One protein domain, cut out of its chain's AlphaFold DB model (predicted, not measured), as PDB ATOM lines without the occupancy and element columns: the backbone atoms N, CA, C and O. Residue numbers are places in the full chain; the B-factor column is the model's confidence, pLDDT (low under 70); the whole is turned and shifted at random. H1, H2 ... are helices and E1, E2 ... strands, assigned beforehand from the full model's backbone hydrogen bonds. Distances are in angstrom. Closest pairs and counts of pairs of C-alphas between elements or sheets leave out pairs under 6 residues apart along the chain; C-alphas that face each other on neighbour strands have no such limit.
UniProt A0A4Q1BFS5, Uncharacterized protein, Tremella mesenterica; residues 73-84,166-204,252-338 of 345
ATOM      1  N   GLU A  73      13.382  -7.124  61.969       96.25
ATOM      2  CA  GLU A  73      12.943  -5.772  62.338       96.25
ATOM      3  C   GLU A  73      11.768  -5.263  61.486       96.25
ATOM      4  O   GLU A  73      10.902  -4.530  61.973       96.25
ATOM      5  N   VAL A  74      11.706  -5.659  60.208       96.50
ATOM      6  CA  VAL A  74      10.614  -5.281  59.301       96.50
ATOM      7  C   VAL A  74       9.305  -5.926  59.749       96.50
ATOM      8  O   VAL A  74       8.275  -5.246  59.831       96.50
ATOM      9  N   ALA A  75       9.348  -7.218  60.083       97.00
ATOM     10  CA  ALA A  75       8.190  -7.935  60.596       97.00
ATOM     11  C   ALA A  75       7.707  -7.339  61.920       97.00
ATOM     12  O   ALA A  75       6.517  -7.037  62.064       97.00
ATOM     13  N   ASP A  76       8.631  -7.105  62.852       97.06
ATOM     14  CA  ASP A  76       8.326  -6.544  64.167       97.06
ATOM     15  C   ASP A  76       7.688  -5.159  64.056       97.06
ATOM     16  O   ASP A  76       6.694  -4.872  64.736       97.06
ATOM     17  N   TYR A  77       8.182  -4.322  63.140       97.25
ATOM     18  CA  TYR A  77       7.581  -3.027  62.843       97.25
ATOM     19  C   TYR A  77       6.148  -3.165  62.317       97.25
ATOM     20  O   TYR A  77       5.243  -2.490  62.818       97.25
ATOM     21  N   HIS A  78       5.897  -4.035  61.334       96.62
ATOM     22  CA  HIS A  78       4.557  -4.206  60.766       96.62
ATOM     23  C   HIS A  78       3.555  -4.761  61.786       96.62
ATOM     24  O   HIS A  78       2.434  -4.246  61.884       96.62
ATOM     25  N   VAL A  79       3.966  -5.742  62.592       96.38
ATOM     26  CA  VAL A  79       3.143  -6.312  63.667       96.38
ATOM     27  C   VAL A  79       2.853  -5.259  64.738       96.38
ATOM     28  O   VAL A  79       1.691  -5.072  65.118       96.38
ATOM     29  N   SER A  80       3.872  -4.529  65.194       96.06
ATOM     30  CA  SER A  80       3.731  -3.482  66.213       96.06
ATOM     31  C   SER A  80       2.847  -2.340  65.722       96.06
ATOM     32  O   SER A  80       1.882  -1.969  66.394       96.06
ATOM     33  N   ARG A  81       3.069  -1.856  64.493       95.25
ATOM     34  CA  ARG A  81       2.228  -0.842  63.843       95.25
ATOM     35  C   ARG A  81       0.773  -1.295  63.757       95.25
ATOM     36  O   ARG A  81      -0.129  -0.519  64.074       95.25
ATOM     37  N   GLN A  82       0.522  -2.547  63.369       94.94
ATOM     38  CA  GLN A  82      -0.837  -3.080  63.283       94.94
ATOM     39  C   GLN A  82      -1.505  -3.172  64.665       94.94
ATOM     40  O   GLN A  82      -2.702  -2.892  64.789       94.94
ATOM     41  N   ARG A  83      -0.758  -3.546  65.714       95.12
ATOM     42  CA  ARG A  83      -1.256  -3.568  67.100       95.12
ATOM     43  C   ARG A  83      -1.618  -2.163  67.580       95.12
ATOM     44  O   ARG A  83      -2.744  -1.973  68.045       95.12
ATOM     45  N   CYS A  84      -0.731  -1.185  67.388       94.62
ATOM     46  CA  CYS A  84      -0.987   0.221  67.710       94.62
ATOM     47  C   CYS A  84      -2.218   0.748  66.962       94.62
ATOM     48  O   CYS A  84      -3.111   1.319  67.579       94.62
ATOM     49  N   GLU A 166      14.842   2.184  58.734       92.69
ATOM     50  CA  GLU A 166      15.429   2.810  57.533       92.69
ATOM     51  C   GLU A 166      15.298   1.912  56.296       92.69
ATOM     52  O   GLU A 166      15.000   2.394  55.204       92.69
ATOM     53  N   ILE A 167      15.408   0.591  56.471       93.19
ATOM     54  CA  ILE A 167      15.302  -0.379  55.373       93.19
ATOM     55  C   ILE A 167      13.960  -0.301  54.626       93.19
ATOM     56  O   ILE A 167      13.905  -0.529  53.419       93.19
ATOM     57  N   LEU A 168      12.880   0.129  55.288       94.00
ATOM     58  CA  LEU A 168      11.575   0.318  54.644       94.00
ATOM     59  C   LEU A 168      11.536   1.482  53.650       94.00
ATOM     60  O   LEU A 168      10.519   1.667  52.981       94.00
ATOM     61  N   GLN A 169      12.573   2.316  53.580       93.31
ATOM     62  CA  GLN A 169      12.715   3.322  52.524       93.31
ATOM     63  C   GLN A 169      13.184   2.686  51.207       93.31
ATOM     64  O   GLN A 169      12.914   3.220  50.132       93.31
ATOM     65  N   HIS A 170      13.831   1.522  51.291       94.75
ATOM     66  CA  HIS A 170      14.367   0.778  50.155       94.75
ATOM     67  C   HIS A 170      13.466  -0.380  49.708       94.75
ATOM     68  O   HIS A 170      13.728  -0.992  48.678       94.75
ATOM     69  N   LEU A 171      12.390  -0.666  50.444       96.50
ATOM     70  CA  LEU A 171      11.461  -1.754  50.146       96.50
ATOM     71  C   LEU A 171      10.100  -1.224  49.688       96.50
ATOM     72  O   LEU A 171       9.574  -0.248  50.225       96.50
ATOM     73  N   VAL A 172       9.505  -1.902  48.710       97.44
ATOM     74  CA  VAL A 172       8.138  -1.655  48.234       97.44
ATOM     75  C   VAL A 172       7.335  -2.937  48.403       97.44
ATOM     76  O   VAL A 172       7.652  -3.955  47.797       97.44
ATOM     77  N   LEU A 173       6.307  -2.909  49.252       97.25
ATOM     78  CA  LEU A 173       5.544  -4.099  49.629       97.25
ATOM     79  C   LEU A 173       4.131  -4.037  49.042       97.25
ATOM     80  O   LEU A 173       3.357  -3.136  49.367       97.25
ATOM     81  N   GLY A 174       3.782  -5.029  48.223       96.88
ATOM     82  CA  GLY A 174       2.452  -5.187  47.635       96.88
ATOM     83  C   GLY A 174       2.325  -4.687  46.192       96.88
ATOM     84  O   GLY A 174       3.110  -3.878  45.709       96.88
ATOM     85  N   ILE A 175       1.296  -5.189  45.500       96.94
ATOM     86  CA  ILE A 175       1.079  -4.968  44.059       96.94
ATOM     87  C   ILE A 175       0.808  -3.490  43.749       96.94
ATOM     88  O   ILE A 175       1.460  -2.913  42.888       96.94
ATOM     89  N   ASN A 176      -0.114  -2.851  44.472       96.94
ATOM     90  CA  ASN A 176      -0.508  -1.469  44.178       96.94
ATOM     91  C   ASN A 176       0.639  -0.479  44.395       96.94
ATOM     92  O   ASN A 176       0.827   0.435  43.599       96.94
ATOM     93  N   GLU A 177       1.413  -0.661  45.464       97.06
ATOM     94  CA  GLU A 177       2.565   0.197  45.748       97.06
ATOM     95  C   GLU A 177       3.695  -0.040  44.741       97.06
ATOM     96  O   GLU A 177       4.356   0.913  44.339       97.06
ATOM     97  N   MET A 178       3.865  -1.280  44.265       97.88
ATOM     98  CA  MET A 178       4.780  -1.594  43.167       97.88
ATOM     99  C   MET A 178       4.395  -0.870  41.876       97.88
ATOM    100  O   MET A 178       5.237  -0.208  41.276       97.88
ATOM    101  N   ILE A 179       3.129  -0.967  41.457       97.50
ATOM    102  CA  ILE A 179       2.648  -0.333  40.222       97.50
ATOM    103  C   ILE A 179       2.817   1.185  40.309       97.50
ATOM    104  O   ILE A 179       3.430   1.771  39.423       97.50
ATOM    105  N   LYS A 180       2.394   1.809  41.417       97.25
ATOM    106  CA  LYS A 180       2.599   3.250  41.642       97.25
ATOM    107  C   LYS A 180       4.074   3.642  41.570       97.25
ATOM    108  O   LYS A 180       4.410   4.672  40.993       97.25
ATOM    109  N   ALA A 181       4.964   2.839  42.158       96.75
ATOM    110  CA  ALA A 181       6.397   3.110  42.138       96.75
ATOM    111  C   ALA A 181       6.990   3.005  40.721       96.75
ATOM    112  O   ALA A 181       7.804   3.852  40.348       96.75
ATOM    113  N   LEU A 182       6.566   2.020  39.923       97.75
ATOM    114  CA  LEU A 182       6.961   1.882  38.518       97.75
ATOM    115  C   LEU A 182       6.409   3.027  37.658       97.75
ATOM    116  O   LEU A 182       7.152   3.622  36.883       97.75
ATOM    117  N   GLU A 183       5.137   3.389  37.825       97.00
ATOM    118  CA  GLU A 183       4.503   4.516  37.126       97.00
ATOM    119  C   GLU A 183       5.211   5.836  37.419       97.00
ATOM    120  O   GLU A 183       5.519   6.597  36.499       97.00
ATOM    121  N   GLN A 184       5.537   6.081  38.690       96.19
ATOM    122  CA  GLN A 184       6.290   7.259  39.096       96.19
ATOM    123  C   GLN A 184       7.679   7.291  38.442       96.19
ATOM    124  O   GLN A 184       8.087   8.337  37.941       96.19
ATOM    125  N   GLN A 185       8.394   6.162  38.394       95.56
ATOM    126  CA  GLN A 185       9.707   6.086  37.742       95.56
ATOM    127  C   GLN A 185       9.628   6.305  36.233       95.56
ATOM    128  O   GLN A 185      10.440   7.044  35.682       95.56
ATOM    129  N   ILE A 186       8.624   5.725  35.571       97.06
ATOM    130  CA  ILE A 186       8.353   5.957  34.149       97.06
ATOM    131  C   ILE A 186       8.076   7.441  33.895       97.06
ATOM    132  O   ILE A 186       8.601   8.006  32.937       97.06
ATOM    133  N   HIS A 187       7.271   8.086  34.742       95.94
ATOM    134  CA  HIS A 187       6.950   9.503  34.603       95.94
ATOM    135  C   HIS A 187       8.189  10.394  34.768       95.94
ATOM    136  O   HIS A 187       8.443  11.250  33.921       95.94
ATOM    137  N   VAL A 188       8.980  10.170  35.823       93.69
ATOM    138  CA  VAL A 188      10.229  10.912  36.066       93.69
ATOM    139  C   VAL A 188      11.185  10.753  34.886       93.69
ATOM    140  O   VAL A 188      11.675  11.750  34.365       93.69
ATOM    141  N   LEU A 189      11.376   9.526  34.396       94.81
ATOM    142  CA  LEU A 189      12.284   9.251  33.285       94.81
ATOM    143  C   LEU A 189      11.827   9.912  31.974       94.81
ATOM    144  O   LEU A 189      12.641  10.475  31.244       94.81
ATOM    145  N   LYS A 190      10.519   9.904  31.686       95.62
ATOM    146  CA  LYS A 190       9.952  10.625  30.533       95.62
ATOM    147  C   LYS A 190      10.208  12.128  30.622       95.62
ATOM    148  O   LYS A 190      10.567  12.741  29.620       95.62
ATOM    149  N   MET A 191      10.028  12.709  31.807       94.12
ATOM    150  CA  MET A 191      10.281  14.127  32.044       94.12
ATOM    151  C   MET A 191      11.768  14.463  31.857       94.12
ATOM    152  O   MET A 191      12.089  15.432  31.173       94.12
ATOM    153  N   GLU A 192      12.680  13.641  32.388       93.44
ATOM    154  CA  GLU A 192      14.131  13.783  32.182       93.44
ATOM    155  C   GLU A 192      14.505  13.736  30.692       93.44
ATOM    156  O   GLU A 192      15.212  14.615  30.199       93.44
ATOM    157  N   MET A 193      13.975  12.763  29.943       94.75
ATOM    158  CA  MET A 193      14.204  12.657  28.498       94.75
ATOM    159  C   MET A 193      13.697  13.878  27.722       94.75
ATOM    160  O   MET A 193      14.393  14.359  26.827       94.75
ATOM    161  N   MET A 194      12.514  14.390  28.070       94.75
ATOM    162  CA  MET A 194      11.940  15.594  27.460       94.75
ATOM    163  C   MET A 194      12.831  16.816  27.709       94.75
ATOM    164  O   MET A 194      13.213  17.497  26.761       94.75
ATOM    165  N   MET A 195      13.271  17.022  28.954       92.88
ATOM    166  CA  MET A 195      14.179  18.121  29.300       92.88
ATOM    167  C   MET A 195      15.520  18.038  28.556       92.88
ATOM    168  O   MET A 195      16.056  19.065  28.134       92.88
ATOM    169  N   MET A 196      16.078  16.834  28.368       93.81
ATOM    170  CA  MET A 196      17.295  16.675  27.565       93.81
ATOM    171  C   MET A 196      17.060  16.994  26.086       93.81
ATOM    172  O   MET A 196      17.915  17.618  25.455       93.81
ATOM    173  N   ALA A 197      15.922  16.574  25.528       94.06
ATOM    174  CA  ALA A 197      15.564  16.856  24.141       94.06
ATOM    175  C   ALA A 197      15.389  18.364  23.893       94.06
ATOM    176  O   ALA A 197      15.928  18.881  22.913       94.06
ATOM    177  N   ASP A 198      14.734  19.080  24.810       92.50
ATOM    178  CA  ASP A 198      14.539  20.533  24.724       92.50
ATOM    179  C   ASP A 198      15.876  21.282  24.749       92.50
ATOM    180  O   ASP A 198      16.144  22.148  23.914       92.50
ATOM    181  N   ARG A 199      16.775  20.901  25.662       92.44
ATOM    182  CA  ARG A 199      18.131  21.468  25.729       92.44
ATOM    183  C   ARG A 199      18.945  21.178  24.466       92.44
ATOM    184  O   ARG A 199      19.649  22.062  23.977       92.44
ATOM    185  N   LEU A 200      18.828  19.974  23.905       93.19
ATOM    186  CA  LEU A 200      19.456  19.633  22.626       93.19
ATOM    187  C   LEU A 200      18.912  20.492  21.478       93.19
ATOM    188  O   LEU A 200      19.699  20.977  20.662       93.19
ATOM    189  N   ALA A 201      17.600  20.729  21.427       91.88
ATOM    190  CA  ALA A 201      16.981  21.598  20.427       91.88
ATOM    191  C   ALA A 201      17.501  23.042  20.526       91.88
ATOM    192  O   ALA A 201      17.915  23.603  19.510       91.88
ATOM    193  N   LEU A 202      17.587  23.591  21.744       91.25
ATOM    194  CA  LEU A 202      18.144  24.925  21.996       91.25
ATOM    195  C   LEU A 202      19.611  25.028  21.552       91.25
ATOM    196  O   LEU A 202      20.002  26.019  20.935       91.25
ATOM    197  N   SER A 203      20.421  23.995  21.814       90.38
ATOM    198  CA  SER A 203      21.846  23.996  21.448       90.38
ATOM    199  C   SER A 203      22.096  24.004  19.934       90.38
ATOM    200  O   SER A 203      23.086  24.569  19.478       90.38
ATOM    201  N   ASN A 204      21.177  23.449  19.135       89.88
ATOM    202  CA  ASN A 204      21.293  23.416  17.672       89.88
ATOM    203  C   ASN A 204      20.858  24.731  16.992       89.88
ATOM    204  O   ASN A 204      20.703  24.762  15.773       89.88
ATOM    205  N   ALA A 252      15.304  -1.598  41.453       96.50
ATOM    206  CA  ALA A 252      16.207  -2.491  40.728       96.50
ATOM    207  C   ALA A 252      15.615  -3.886  40.561       96.50
ATOM    208  O   ALA A 252      15.752  -4.493  39.503       96.50
ATOM    209  N   PHE A 253      14.931  -4.402  41.585       97.56
ATOM    210  CA  PHE A 253      14.387  -5.757  41.558       97.56
ATOM    211  C   PHE A 253      12.913  -5.778  41.940       97.56
ATOM    212  O   PHE A 253      12.492  -5.099  42.877       97.56
ATOM    213  N   VAL A 254      12.145  -6.600  41.228       98.06
ATOM    214  CA  VAL A 254      10.733  -6.891  41.490       98.06
ATOM    215  C   VAL A 254      10.572  -8.398  41.624       98.06
ATOM    216  O   VAL A 254      10.711  -9.134  40.653       98.06
ATOM    217  N   ILE A 255      10.291  -8.862  42.835       97.75
ATOM    218  CA  ILE A 255      10.179 -10.274  43.198       97.75
ATOM    219  C   ILE A 255       8.697 -10.644  43.316       97.75
ATOM    220  O   ILE A 255       7.955 -10.002  44.067       97.75
ATOM    221  N   VAL A 256       8.266 -11.682  42.592       97.69
ATOM    222  CA  VAL A 256       6.850 -12.095  42.512       97.69
ATOM    223  C   VAL A 256       6.703 -13.615  42.703       97.69
ATOM    224  O   VAL A 256       7.180 -14.366  41.852       97.69
ATOM    225  N   PRO A 257       6.023 -14.105  43.761       96.38
ATOM    226  CA  PRO A 257       5.699 -15.524  43.938       96.38
ATOM    227  C   PRO A 257       4.490 -15.931  43.071       96.38
ATOM    228  O   PRO A 257       3.369 -16.066  43.558       96.38
ATOM    229  N   LEU A 258       4.705 -16.111  41.763       91.81
ATOM    230  CA  LEU A 258       3.645 -16.339  40.766       91.81
ATOM    231  C   LEU A 258       2.609 -17.430  41.112       91.81
ATOM    232  O   LEU A 258       1.415 -17.154  40.992       91.81
ATOM    233  N   PRO A 259       2.995 -18.661  41.507       87.56
ATOM    234  CA  PRO A 259       2.041 -19.767  41.624       87.56
ATOM    235  C   PRO A 259       1.082 -19.668  42.819       87.56
ATOM    236  O   PRO A 259       0.113 -20.426  42.860       87.56
ATOM    237  N   ASP A 260       1.341 -18.777  43.777       90.12
ATOM    238  CA  ASP A 260       0.514 -18.616  44.983       90.12
ATOM    239  C   ASP A 260      -0.555 -17.519  44.824       90.12
ATOM    240  O   ASP A 260      -1.513 -17.429  45.600       90.12
ATOM    241  N   ILE A 261      -0.432 -16.683  43.790       91.31
ATOM    242  CA  ILE A 261      -1.308 -15.534  43.578       91.31
ATOM    243  C   ILE A 261      -2.567 -15.980  42.832       91.31
ATOM    244  O   ILE A 261      -2.522 -16.426  41.688       91.31
ATOM    245  N   ASN A 262      -3.719 -15.809  43.481       91.75
ATOM    246  CA  ASN A 262      -5.026 -16.112  42.912       91.75
ATOM    247  C   ASN A 262      -5.934 -14.863  42.947       91.75
ATOM    248  O   ASN A 262      -6.248 -14.404  44.053       91.75
ATOM    249  N   PRO A 263      -6.368 -14.318  41.790       93.44
ATOM    250  CA  PRO A 263      -6.045 -14.751  40.424       93.44
ATOM    251  C   PRO A 263      -4.677 -14.227  39.924       93.44
ATOM    252  O   PRO A 263      -4.281 -13.122  40.303       93.44
ATOM    253  N   PRO A 264      -3.987 -14.953  39.019       91.00
ATOM    254  CA  PRO A 264      -2.697 -14.529  38.452       91.00
ATOM    255  C   PRO A 264      -2.788 -13.213  37.661       91.00
ATOM    256  O   PRO A 264      -1.840 -12.432  37.649       91.00
ATOM    257  N   ALA A 265      -3.974 -12.893  37.128       93.50
ATOM    258  CA  ALA A 265      -4.264 -11.643  36.421       93.50
ATOM    259  C   ALA A 265      -3.940 -10.365  37.220       93.50
ATOM    260  O   ALA A 265      -3.775  -9.299  36.632       93.50
ATOM    261  N   LEU A 266      -3.830 -10.450  38.553       94.81
ATOM    262  CA  LEU A 266      -3.447  -9.311  39.393       94.81
ATOM    263  C   LEU A 266      -1.995  -8.861  39.188       94.81
ATOM    264  O   LEU A 266      -1.685  -7.701  39.456       94.81
ATOM    265  N   VAL A 267      -1.107  -9.759  38.758       96.12
ATOM    266  CA  VAL A 267       0.322  -9.461  38.578       96.12
ATOM    267  C   VAL A 267       0.761  -9.432  37.121       96.12
ATOM    268  O   VAL A 267       1.840  -8.914  36.842       96.12
ATOM    269  N   ASP A 268      -0.072  -9.898  36.192       94.75
ATOM    270  CA  ASP A 268       0.211  -9.911  34.749       94.75
ATOM    271  C   ASP A 268       0.668  -8.563  34.153       94.75
ATOM    272  O   ASP A 268       1.503  -8.581  33.249       94.75
ATOM    273  N   PRO A 269       0.224  -7.383  34.637       96.50
ATOM    274  CA  PRO A 269       0.739  -6.112  34.124       96.50
ATOM    275  C   PRO A 269       2.194  -5.811  34.519       96.50
ATOM    276  O   PRO A 269       2.842  -4.991  33.871       96.50
ATOM    277  N   ILE A 270       2.734  -6.427  35.578       97.25
ATOM    278  CA  ILE A 270       4.043  -6.056  36.143       97.25
ATOM    279  C   ILE A 270       5.183  -6.187  35.112       97.25
ATOM    280  O   ILE A 270       5.928  -5.214  34.950       97.25
ATOM    281  N   PRO A 271       5.324  -7.305  34.365       97.50
ATOM    282  CA  PRO A 271       6.319  -7.411  33.297       97.50
ATOM    283  C   PRO A 271       6.166  -6.330  32.223       97.50
ATOM    284  O   PRO A 271       7.172  -5.799  31.757       97.50
ATOM    285  N   GLN A 272       4.933  -5.944  31.877       97.12
ATOM    286  CA  GLN A 272       4.665  -4.894  30.891       97.12
ATOM    287  C   GLN A 272       5.182  -3.525  31.356       97.12
ATOM    288  O   GLN A 272       5.826  -2.807  30.583       97.12
ATOM    289  N   TYR A 273       4.937  -3.159  32.618       98.06
ATOM    290  CA  TYR A 273       5.459  -1.914  33.193       98.06
ATOM    291  C   TYR A 273       6.990  -1.923  33.252       98.06
ATOM    292  O   TYR A 273       7.618  -0.938  32.864       98.06
ATOM    293  N   CYS A 274       7.597  -3.043  33.657       98.06
ATOM    294  CA  CYS A 274       9.055  -3.177  33.694       98.06
ATOM    295  C   CYS A 274       9.673  -3.079  32.290       98.06
ATOM    296  O   CYS A 274      10.644  -2.355  32.099       98.06
ATOM    297  N   ALA A 275       9.080  -3.727  31.283       97.56
ATOM    298  CA  ALA A 275       9.530  -3.631  29.893       97.56
ATOM    299  C   ALA A 275       9.405  -2.203  29.339       97.56
ATOM    300  O   ALA A 275      10.307  -1.720  28.650       97.56
ATOM    301  N   THR A 276       8.316  -1.503  29.676       97.88
ATOM    302  CA  THR A 276       8.115  -0.094  29.304       97.88
ATOM    303  C   THR A 276       9.195   0.790  29.922       97.88
ATOM    304  O   THR A 276       9.808   1.593  29.220       97.88
ATOM    305  N   TYR A 277       9.465   0.618  31.218       98.06
ATOM    306  CA  TYR A 277      10.526   1.342  31.911       98.06
ATOM    307  C   TYR A 277      11.905   1.052  31.302       98.06
ATOM    308  O   TYR A 277      12.602   1.985  30.918       98.06
ATOM    309  N   ASN A 278      12.269  -0.219  31.114       97.81
ATOM    310  CA  ASN A 278      13.575  -0.607  30.566       97.81
ATOM    311  C   ASN A 278      13.780  -0.093  29.128       97.81
ATOM    312  O   ASN A 278      14.874   0.337  28.770       97.81
ATOM    313  N   SER A 279      12.716  -0.051  28.318       97.94
ATOM    314  CA  SER A 279      12.765   0.556  26.980       97.94
ATOM    315  C   SER A 279      13.098   2.051  27.047       97.94
ATOM    316  O   SER A 279      13.923   2.542  26.275       97.94
ATOM    317  N   LEU A 280      12.496   2.775  27.996       97.50
ATOM    318  CA  LEU A 280      12.803   4.186  28.238       97.50
ATOM    319  C   LEU A 280      14.212   4.370  28.805       97.50
ATOM    320  O   LEU A 280      14.885   5.317  28.419       97.50
ATOM    321  N   VAL A 281      14.694   3.463  29.659       97.06
ATOM    322  CA  VAL A 281      16.074   3.488  30.177       97.06
ATOM    323  C   VAL A 281      17.077   3.381  29.032       97.06
ATOM    324  O   VAL A 281      18.021   4.169  28.968       97.06
ATOM    325  N   TYR A 282      16.854   2.477  28.075       97.56
ATOM    326  CA  TYR A 282      17.704   2.368  26.889       97.56
ATOM    327  C   TYR A 282      17.702   3.660  26.056       97.56
ATOM    328  O   TYR A 282      18.766   4.171  25.694       97.56
ATOM    329  N   GLN A 283      16.519   4.225  25.793       97.12
ATOM    330  CA  GLN A 283      16.383   5.480  25.046       97.12
ATOM    331  C   GLN A 283      17.044   6.654  25.774       97.12
ATOM    332  O   GLN A 283      17.780   7.422  25.157       97.12
ATOM    333  N   HIS A 284      16.832   6.764  27.085       96.06
ATOM    334  CA  HIS A 284      17.470   7.750  27.945       96.06
ATOM    335  C   HIS A 284      18.992   7.614  27.896       96.06
ATOM    336  O   HIS A 284      19.689   8.593  27.652       96.06
ATOM    337  N   ASN A 285      19.527   6.402  28.066       95.88
ATOM    338  CA  ASN A 285      20.966   6.156  28.033       95.88
ATOM    339  C   ASN A 285      21.564   6.523  26.666       95.88
ATOM    340  O   ASN A 285      22.623   7.149  26.612       95.88
ATOM    341  N   HIS A 286      20.877   6.223  25.561       96.12
ATOM    342  CA  HIS A 286      21.308   6.651  24.229       96.12
ATOM    343  C   HIS A 286      21.288   8.180  24.072       96.12
ATOM    344  O   HIS A 286      22.286   8.774  23.659       96.12
ATOM    345  N   LEU A 287      20.185   8.822  24.464       95.19
ATOM    346  CA  LEU A 287      20.020  10.271  24.389       95.19
ATOM    347  C   LEU A 287      21.053  10.985  25.263       95.19
ATOM    348  O   LEU A 287      21.674  11.938  24.806       95.19
ATOM    349  N   SER A 288      21.336  10.471  26.460       95.12
ATOM    350  CA  SER A 288      22.346  11.022  27.367       95.12
ATOM    351  C   SER A 288      23.749  11.037  26.746       95.12
ATOM    352  O   SER A 288      24.499  11.987  26.954       95.12
ATOM    353  N   ARG A 289      24.110  10.036  25.926       95.50
ATOM    354  CA  ARG A 289      25.400  10.014  25.210       95.50
ATOM    355  C   ARG A 289      25.467  11.105  24.144       95.50
ATOM    356  O   ARG A 289      26.488  11.777  24.030       95.50
ATOM    357  N   ILE A 290      24.382  11.300  23.392       95.25
ATOM    358  CA  ILE A 290      24.271  12.374  22.389       95.25
ATOM    359  C   ILE A 290      24.282  13.746  23.073       95.25
ATOM    360  O   ILE A 290      24.944  14.673  22.616       95.25
ATOM    361  N   PHE A 291      23.566  13.873  24.185       94.75
ATOM    362  CA  PHE A 291      23.516  15.078  25.000       94.75
ATOM    363  C   PHE A 291      24.914  15.468  25.488       94.75
ATOM    364  O   PHE A 291      25.360  16.590  25.253       94.75
ATOM    365  N   LYS A 292      25.645  14.515  26.081       94.25
ATOM    366  CA  LYS A 292      27.007  14.722  26.594       94.25
ATOM    367  C   LYS A 292      28.019  15.077  25.503       94.25
ATOM    368  O   LYS A 292      28.981  15.774  25.801       94.25
ATOM    369  N   SER A 293      27.823  14.629  24.259       95.25
ATOM    370  CA  SER A 293      28.731  14.967  23.151       95.25
ATOM    371  C   SER A 293      28.461  16.335  22.522       95.25
ATOM    372  O   SER A 293      29.361  16.898  21.902       95.25
ATOM    373  N   ARG A 294      27.247  16.882  22.670       94.69
ATOM    374  CA  ARG A 294      26.846  18.153  22.042       94.69
ATOM    375  C   ARG A 294      26.800  19.341  22.995       94.69
ATOM    376  O   ARG A 294      26.963  20.473  22.548       94.69
ATOM    377  N   ILE A 295      26.564  19.107  24.283       94.12
ATOM    378  CA  ILE A 295      26.363  20.163  25.279       94.12
ATOM    379  C   ILE A 295      27.557  20.206  26.234       94.12
ATOM    380  O   ILE A 295      28.047  19.172  26.688       94.12
ATOM    381  N   LYS A 296      28.030  21.418  26.546       93.81
ATOM    382  CA  LYS A 296      29.155  21.644  27.464       93.81
ATOM    383  C   LYS A 296      28.802  21.166  28.875       93.81
ATOM    384  O   LYS A 296      27.672  21.338  29.319       93.81
ATOM    385  N   ALA A 297      29.786  20.636  29.602       92.25
ATOM    386  CA  ALA A 297      29.591  20.070  30.943       92.25
ATOM    387  C   ALA A 297      28.956  21.041  31.956       92.25
ATOM    388  O   ALA A 297      28.167  20.619  32.796       92.25
ATOM    389  N   ALA A 298      29.239  22.343  31.839       91.81
ATOM    390  CA  ALA A 298      28.639  23.375  32.687       91.81
ATOM    391  C   ALA A 298      27.105  23.468  32.537       91.81
ATOM    392  O   ALA A 298      26.413  23.823  33.488       91.81
ATOM    393  N   ASP A 299      26.574  23.088  31.372       88.44
ATOM    394  CA  ASP A 299      25.157  23.217  31.023       88.44
ATOM    395  C   ASP A 299      24.381  21.901  31.195       88.44
ATOM    396  O   ASP A 299      23.203  21.810  30.834       88.44
ATOM    397  N   TRP A 300      25.009  20.851  31.739       87.38
ATOM    398  CA  TRP A 300      24.349  19.557  31.934       87.38
ATOM    399  C   TRP A 300      23.216  19.634  32.968       87.38
ATOM    400  O   TRP A 300      22.160  19.025  32.776       87.38
ATOM    401  N   GLY A 301      23.383  20.453  34.012       83.31
ATOM    402  CA  GLY A 301      22.436  20.546  35.126       83.31
ATOM    403  C   GLY A 301      22.155  19.189  35.788       83.31
ATOM    404  O   GLY A 301      22.919  18.245  35.634       83.31
ATOM    405  N   LEU A 302      21.017  19.084  36.480       75.88
ATOM    406  CA  LEU A 302      20.552  17.868  37.178       75.88
ATOM    407  C   LEU A 302      20.067  16.740  36.244       75.88
ATOM    408  O   LEU A 302      19.610  15.702  36.710       75.88
ATOM    409  N   VAL A 303      20.077  16.951  34.925       75.44
ATOM    410  CA  VAL A 303      19.396  16.057  33.973       75.44
ATOM    411  C   VAL A 303      20.314  14.927  33.488       75.44
ATOM    412  O   VAL A 303      19.837  13.881  33.065       75.44
ATOM    413  N   ALA A 304      21.636  15.104  33.564       70.31
ATOM    414  CA  ALA A 304      22.611  14.158  33.007       70.31
ATOM    415  C   ALA A 304      23.218  13.188  34.040       70.31
ATOM    416  O   ALA A 304      24.244  12.550  33.750       70.31
ATOM    417  N   ASP A 305      22.604  13.080  35.222       72.38
ATOM    418  CA  ASP A 305      23.117  12.277  36.328       72.38
ATOM    419  C   ASP A 305      22.974  10.778  36.030       72.38
ATOM    420  O   ASP A 305      21.899  10.181  36.133       72.38
ATOM    421  N   GLY A 306      24.112  10.182  35.665       83.19
ATOM    422  CA  GLY A 306      24.335   8.740  35.645       83.19
ATOM    423  C   GLY A 306      23.677   7.959  34.505       83.19
ATOM    424  O   GLY A 306      22.799   8.418  33.775       83.19
ATOM    425  N   THR A 307      24.152   6.728  34.336       88.44
ATOM    426  CA  THR A 307      23.420   5.693  33.603       88.44
ATOM    427  C   THR A 307      22.271   5.217  34.475       88.44
ATOM    428  O   THR A 307      22.494   4.846  35.626       88.44
ATOM    429  N   LYS A 308      21.048   5.208  33.944       92.81
ATOM    430  CA  LYS A 308      19.907   4.650  34.676       92.81
ATOM    431  C   LYS A 308      19.977   3.125  34.611       92.81
ATOM    432  O   LYS A 308      20.281   2.570  33.550       92.81
ATOM    433  N   GLU A 309      19.717   2.474  35.737       94.12
ATOM    434  CA  GLU A 309      19.678   1.015  35.831       94.12
ATOM    435  C   GLU A 309      18.322   0.457  35.389       94.12
ATOM    436  O   GLU A 309      17.288   1.118  35.484       94.12
ATOM    437  N   GLU A 310      18.336  -0.775  34.893       96.69
ATOM    438  CA  GLU A 310      17.134  -1.498  34.481       96.69
ATOM    439  C   GLU A 310      16.446  -2.168  35.674       96.69
ATOM    440  O   GLU A 310      17.098  -2.677  36.589       96.69
ATOM    441  N   VAL A 311      15.117  -2.261  35.613       97.88
ATOM    442  CA  VAL A 311      14.324  -3.038  36.567       97.88
ATOM    443  C   VAL A 311      14.314  -4.504  36.139       97.88
ATOM    444  O   VAL A 311      13.949  -4.842  35.009       97.88
ATOM    445  N   ARG A 312      14.660  -5.400  37.064       97.50
ATOM    446  CA  ARG A 312      14.694  -6.851  36.852       97.50
ATOM    447  C   ARG A 312      13.532  -7.530  37.566       97.50
ATOM    448  O   ARG A 312      13.365  -7.390  38.776       97.50
ATOM    449  N   VAL A 313      12.754  -8.307  36.820       97.56
ATOM    450  CA  VAL A 313      11.655  -9.111  37.368       97.56
ATOM    451  C   VAL A 313      12.166 -10.509  37.708       97.56
ATOM    452  O   VAL A 313      12.753 -11.184  36.864       97.56
ATOM    453  N   VAL A 314      11.931 -10.946  38.940       97.56
ATOM    454  CA  VAL A 314      12.368 -12.232  39.486       97.56
ATOM    455  C   VAL A 314      11.130 -13.030  39.906       97.56
ATOM    456  O   VAL A 314      10.605 -12.833  41.007       97.56
ATOM    457  N   PRO A 315      10.620 -13.919  39.040       97.12
ATOM    458  CA  PRO A 315       9.531 -14.802  39.402       97.12
ATOM    459  C   PRO A 315      10.061 -15.906  40.312       97.12
ATOM    460  O   PRO A 315      11.026 -16.600  39.986       97.12
ATOM    461  N   LEU A 316       9.415 -16.066  41.459       96.31
ATOM    462  CA  LEU A 316       9.686 -17.135  42.407       96.31
ATOM    463  C   LEU A 316       8.563 -18.173  42.386       96.31
ATOM    464  O   LEU A 316       7.459 -17.926  41.896       96.31
ATOM    465  N   ALA A 317       8.880 -19.351  42.922       93.06
ATOM    466  CA  ALA A 317       7.939 -20.445  43.111       93.06
ATOM    467  C   ALA A 317       6.927 -20.141  44.239       93.06
ATOM    468  O   ALA A 317       6.591 -18.990  44.518       93.06
ATOM    469  N   ARG A 318       6.408 -21.194  44.877       94.06
ATOM    470  CA  ARG A 318       5.412 -21.120  45.952       94.06
ATOM    471  C   ARG A 318       6.029 -20.648  47.272       94.06
ATOM    472  O   ARG A 318       6.301 -21.466  48.145       94.06
ATOM    473  N   VAL A 319       6.337 -19.355  47.362       95.88
ATOM    474  CA  VAL A 319       7.008 -18.726  48.513       95.88
ATOM    475  C   VAL A 319       6.240 -17.525  49.081       95.88
ATOM    476  O   VAL A 319       6.787 -16.788  49.898       95.88
ATOM    477  N   GLU A 320       4.970 -17.311  48.699       95.81
ATOM    478  CA  GLU A 320       4.169 -16.173  49.196       95.81
ATOM    479  C   GLU A 320       4.070 -16.195  50.723       95.81
ATOM    480  O   GLU A 320       4.253 -15.166  51.374       95.81
ATOM    481  N   GLY A 321       3.803 -17.370  51.301       96.06
ATOM    482  CA  GLY A 321       3.650 -17.532  52.748       96.06
ATOM    483  C   GLY A 321       4.932 -17.217  53.520       96.06
ATOM    484  O   GLY A 321       4.881 -16.508  54.523       96.06
ATOM    485  N   GLU A 322       6.077 -17.687  53.025       96.06
ATOM    486  CA  GLU A 322       7.391 -17.431  53.627       96.06
ATOM    487  C   GLU A 322       7.761 -15.947  53.530       96.06
ATOM    488  O   GLU A 322       8.105 -15.325  54.534       96.06
ATOM    489  N   MET A 323       7.594 -15.341  52.349       96.69
ATOM    490  CA  MET A 323       7.819 -13.907  52.141       96.69
ATOM    491  C   MET A 323       6.911 -13.044  53.025       96.69
ATOM    492  O   MET A 323       7.359 -12.054  53.604       96.69
ATOM    493  N   ALA A 324       5.631 -13.408  53.145       97.19
ATOM    494  CA  ALA A 324       4.679 -12.698  53.988       97.19
ATOM    495  C   ALA A 324       5.055 -12.801  55.472       97.19
ATOM    496  O   ALA A 324       5.036 -11.784  56.168       97.19
ATOM    497  N   ALA A 325       5.454 -13.989  55.937       97.12
ATOM    498  CA  ALA A 325       5.907 -14.206  57.306       97.12
ATOM    499  C   ALA A 325       7.157 -13.373  57.635       97.12
ATOM    500  O   ALA A 325       7.161 -12.678  58.650       97.12
ATOM    501  N   LEU A 326       8.162 -13.362  56.747       96.94
ATOM    502  CA  LEU A 326       9.376 -12.545  56.898       96.94
ATOM    503  C   LEU A 326       9.082 -11.039  56.936       96.94
ATOM    504  O   LEU A 326       9.764 -10.293  57.628       96.94
ATOM    505  N   ALA A 327       8.052 -10.579  56.223       97.00
ATOM    506  CA  ALA A 327       7.633  -9.179  56.241       97.00
ATOM    507  C   ALA A 327       6.669  -8.830  57.396       97.00
ATOM    508  O   ALA A 327       6.263  -7.675  57.524       97.00
ATOM    509  N   GLY A 328       6.244  -9.801  58.215       96.69
ATOM    510  CA  GLY A 328       5.209  -9.601  59.241       96.69
ATOM    511  C   GLY A 328       3.832  -9.254  58.663       96.69
ATOM    512  O   GLY A 328       3.028  -8.566  59.298       96.69
ATOM    513  N   LEU A 329       3.559  -9.702  57.437       96.94
ATOM    514  CA  LEU A 329       2.313  -9.480  56.712       96.94
ATOM    515  C   LEU A 329       1.510 -10.778  56.613       96.94
ATOM    516  O   LEU A 329       2.035 -11.881  56.688       96.94
ATOM    517  N   ARG A 330       0.195 -10.655  56.407       95.44
ATOM    518  CA  ARG A 330      -0.668 -11.831  56.192       95.44
ATOM    519  C   ARG A 330      -0.453 -12.460  54.814       95.44
ATOM    520  O   ARG A 330      -0.617 -13.663  54.663       95.44
ATOM    521  N   ARG A 331      -0.197 -11.617  53.814       95.62
ATOM    522  CA  ARG A 331      -0.028 -11.960  52.401       95.62
ATOM    523  C   ARG A 331       0.926 -10.959  51.771       95.62
ATOM    524  O   ARG A 331       0.837  -9.770  52.089       95.62
ATOM    525  N   LEU A 332       1.791 -11.420  50.873       96.31
ATOM    526  CA  LEU A 332       2.730 -10.569  50.148       96.31
ATOM    527  C   LEU A 332       2.905 -11.089  48.721       96.31
ATOM    528  O   LEU A 332       3.688 -11.992  48.461       96.31
ATOM    529  N   ALA A 333       2.164 -10.489  47.792       96.56
ATOM    530  CA  ALA A 333       2.156 -10.905  46.392       96.56
ATOM    531  C   ALA A 333       3.266 -10.264  45.541       96.56
ATOM    532  O   ALA A 333       3.487 -10.679  44.412       96.56
ATOM    533  N   CYS A 334       3.931  -9.216  46.033       97.56
ATOM    534  CA  CYS A 334       4.990  -8.538  45.290       97.56
ATOM    535  C   CYS A 334       5.932  -7.811  46.253       97.56
ATOM    536  O   CYS A 334       5.463  -7.152  47.187       97.56
ATOM    537  N   LEU A 335       7.237  -7.926  46.017       97.94
ATOM    538  CA  LEU A 335       8.298  -7.278  46.785       97.94
ATOM    539  C   LEU A 335       9.227  -6.525  45.833       97.94
ATOM    540  O   LEU A 335       9.808  -7.116  44.929       97.94
ATOM    541  N   GLY A 336       9.381  -5.225  46.041       97.81
ATOM    542  CA  GLY A 336      10.300  -4.370  45.298       97.81
ATOM    543  C   GLY A 336      11.485  -3.957  46.132       97.81
ATOM    544  O   GLY A 336      11.325  -3.629  47.307       97.81
ATOM    545  N   ILE A 337      12.650  -3.928  45.501       97.12
ATOM    546  CA  ILE A 337      13.904  -3.502  46.112       97.12
ATOM    547  C   ILE A 337      14.417  -2.301  45.331       97.12
ATOM    548  O   ILE A 337      14.592  -2.364  44.111       97.12
ATOM    549  N   ARG A 338      14.641  -1.200  46.044       96.00
ATOM    550  CA  ARG A 338      15.258   0.017  45.523       96.00
ATOM    551  C   ARG A 338      16.757  -0.009  45.785       96.00
ATOM    552  O   ARG A 338      17.191  -0.457  46.845       96.00
TER     553      ARG A 338
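This is residues 73 to 84, 166 to 204 and 252 to 338 of the 345 residues of an uncharacterized protein of Tremella mesenterica (UniProt A0A4Q1BFS5). Two long helices, H3 and H4, lie side by side and run the same way, and their first parts cover one face of a small four-stranded sheet while the rest runs on past it. Short helices H1, H2 and H5 gather at the sheet's end of the structure, and residues 295 to 311 lead from the end of H4 back to strand E3. The printed part has 138 residues, in the order H1 H2 E1 H3 E2 H4 E3 H5 E4; the mixed sheet runs E1 E4 E2 E3, and the class is mixed, helices and strands. It is loose, with a radius of gyration of the C-alphas of 18.8 A, and flat, spanning 58 by 32 by 17 A.

H1, residues 73 to 84, only just touches H5, residues 320 to 326, with its residues 74 to 75 alone and 3 pairs of C-alphas within 8 A; the closest are Ala 75 and Leu 326, 6.0 A apart, and the lines are about perpendicular at 88 degrees. H1 is close to H2, residues 166 to 169, but not clearly touching: the closest C-alphas, Val 74 and Leu 168, are 7.3 A apart. E1, residues 171 to 173, is an edge strand antiparallel to E4, residues 335 to 338, at 156 degrees, with N 336 and O 172 2.8 A apart. E4 is antiparallel to E2, residues 252 to 257, at 172 degrees, with N 255 and O 335 2.8 A apart. E2 is parallel to E3, residues 312 to 316, at 21 degrees, with N 314 and O 254 2.8 A apart. H2 only grazes this sheet with residues 167 to 169, and H5 only grazes it with 320 to 324. H3, residues 175 to 203, is on the sheet at a height of 16.3 A, over E4 and along the strands, at 22 degrees to E4 on the local plane; only just is it not over E1, where 2 of its C-alphas fall. H4, residues 269 to 294, is on the same face at a height of 10.0 A, over E3 and along the strands, at 6 degrees to E3 on the local plane, which only just fits, on 6 C-alphas of the sheet. This gives two layers, helices on one face of a sheet. H3 and H4 touch at a shallow tilt of 22 degrees; their closest C-alphas, Ile 186 and Tyr 277, are 5.6 A apart. E2, H4 and E3 form a strand-helix-strand unit, two parallel neighbour strands with a helix between, with a right-handed crossover. Every O i to N i+4 pair is within hydrogen-bond range in H1, H3, H4 and H5; H2 is too short for one.

H1 begins at C-alpha 73, (12.943, -5.772, 62.338), and is 16.1 A long. H3 measures 42.2 A and H4 37.6 A, H4 ending at C-alpha 294, (26.846, 18.153, 22.042). E2 spans 17.0 A, and E4 ends at C-alpha 338, (15.258, 0.017, 45.523).

The C-alphas farthest apart, Arg 83 and Asn 204, are 60.7 A apart. Residues 85 to 165 and 205 to 251 are not printed, with C-alpha gaps of 19.5 A and 35.1 A across the cuts. The links E2 to H4 and H4 to E3 are long. No printed residue is under 70 in pLDDT.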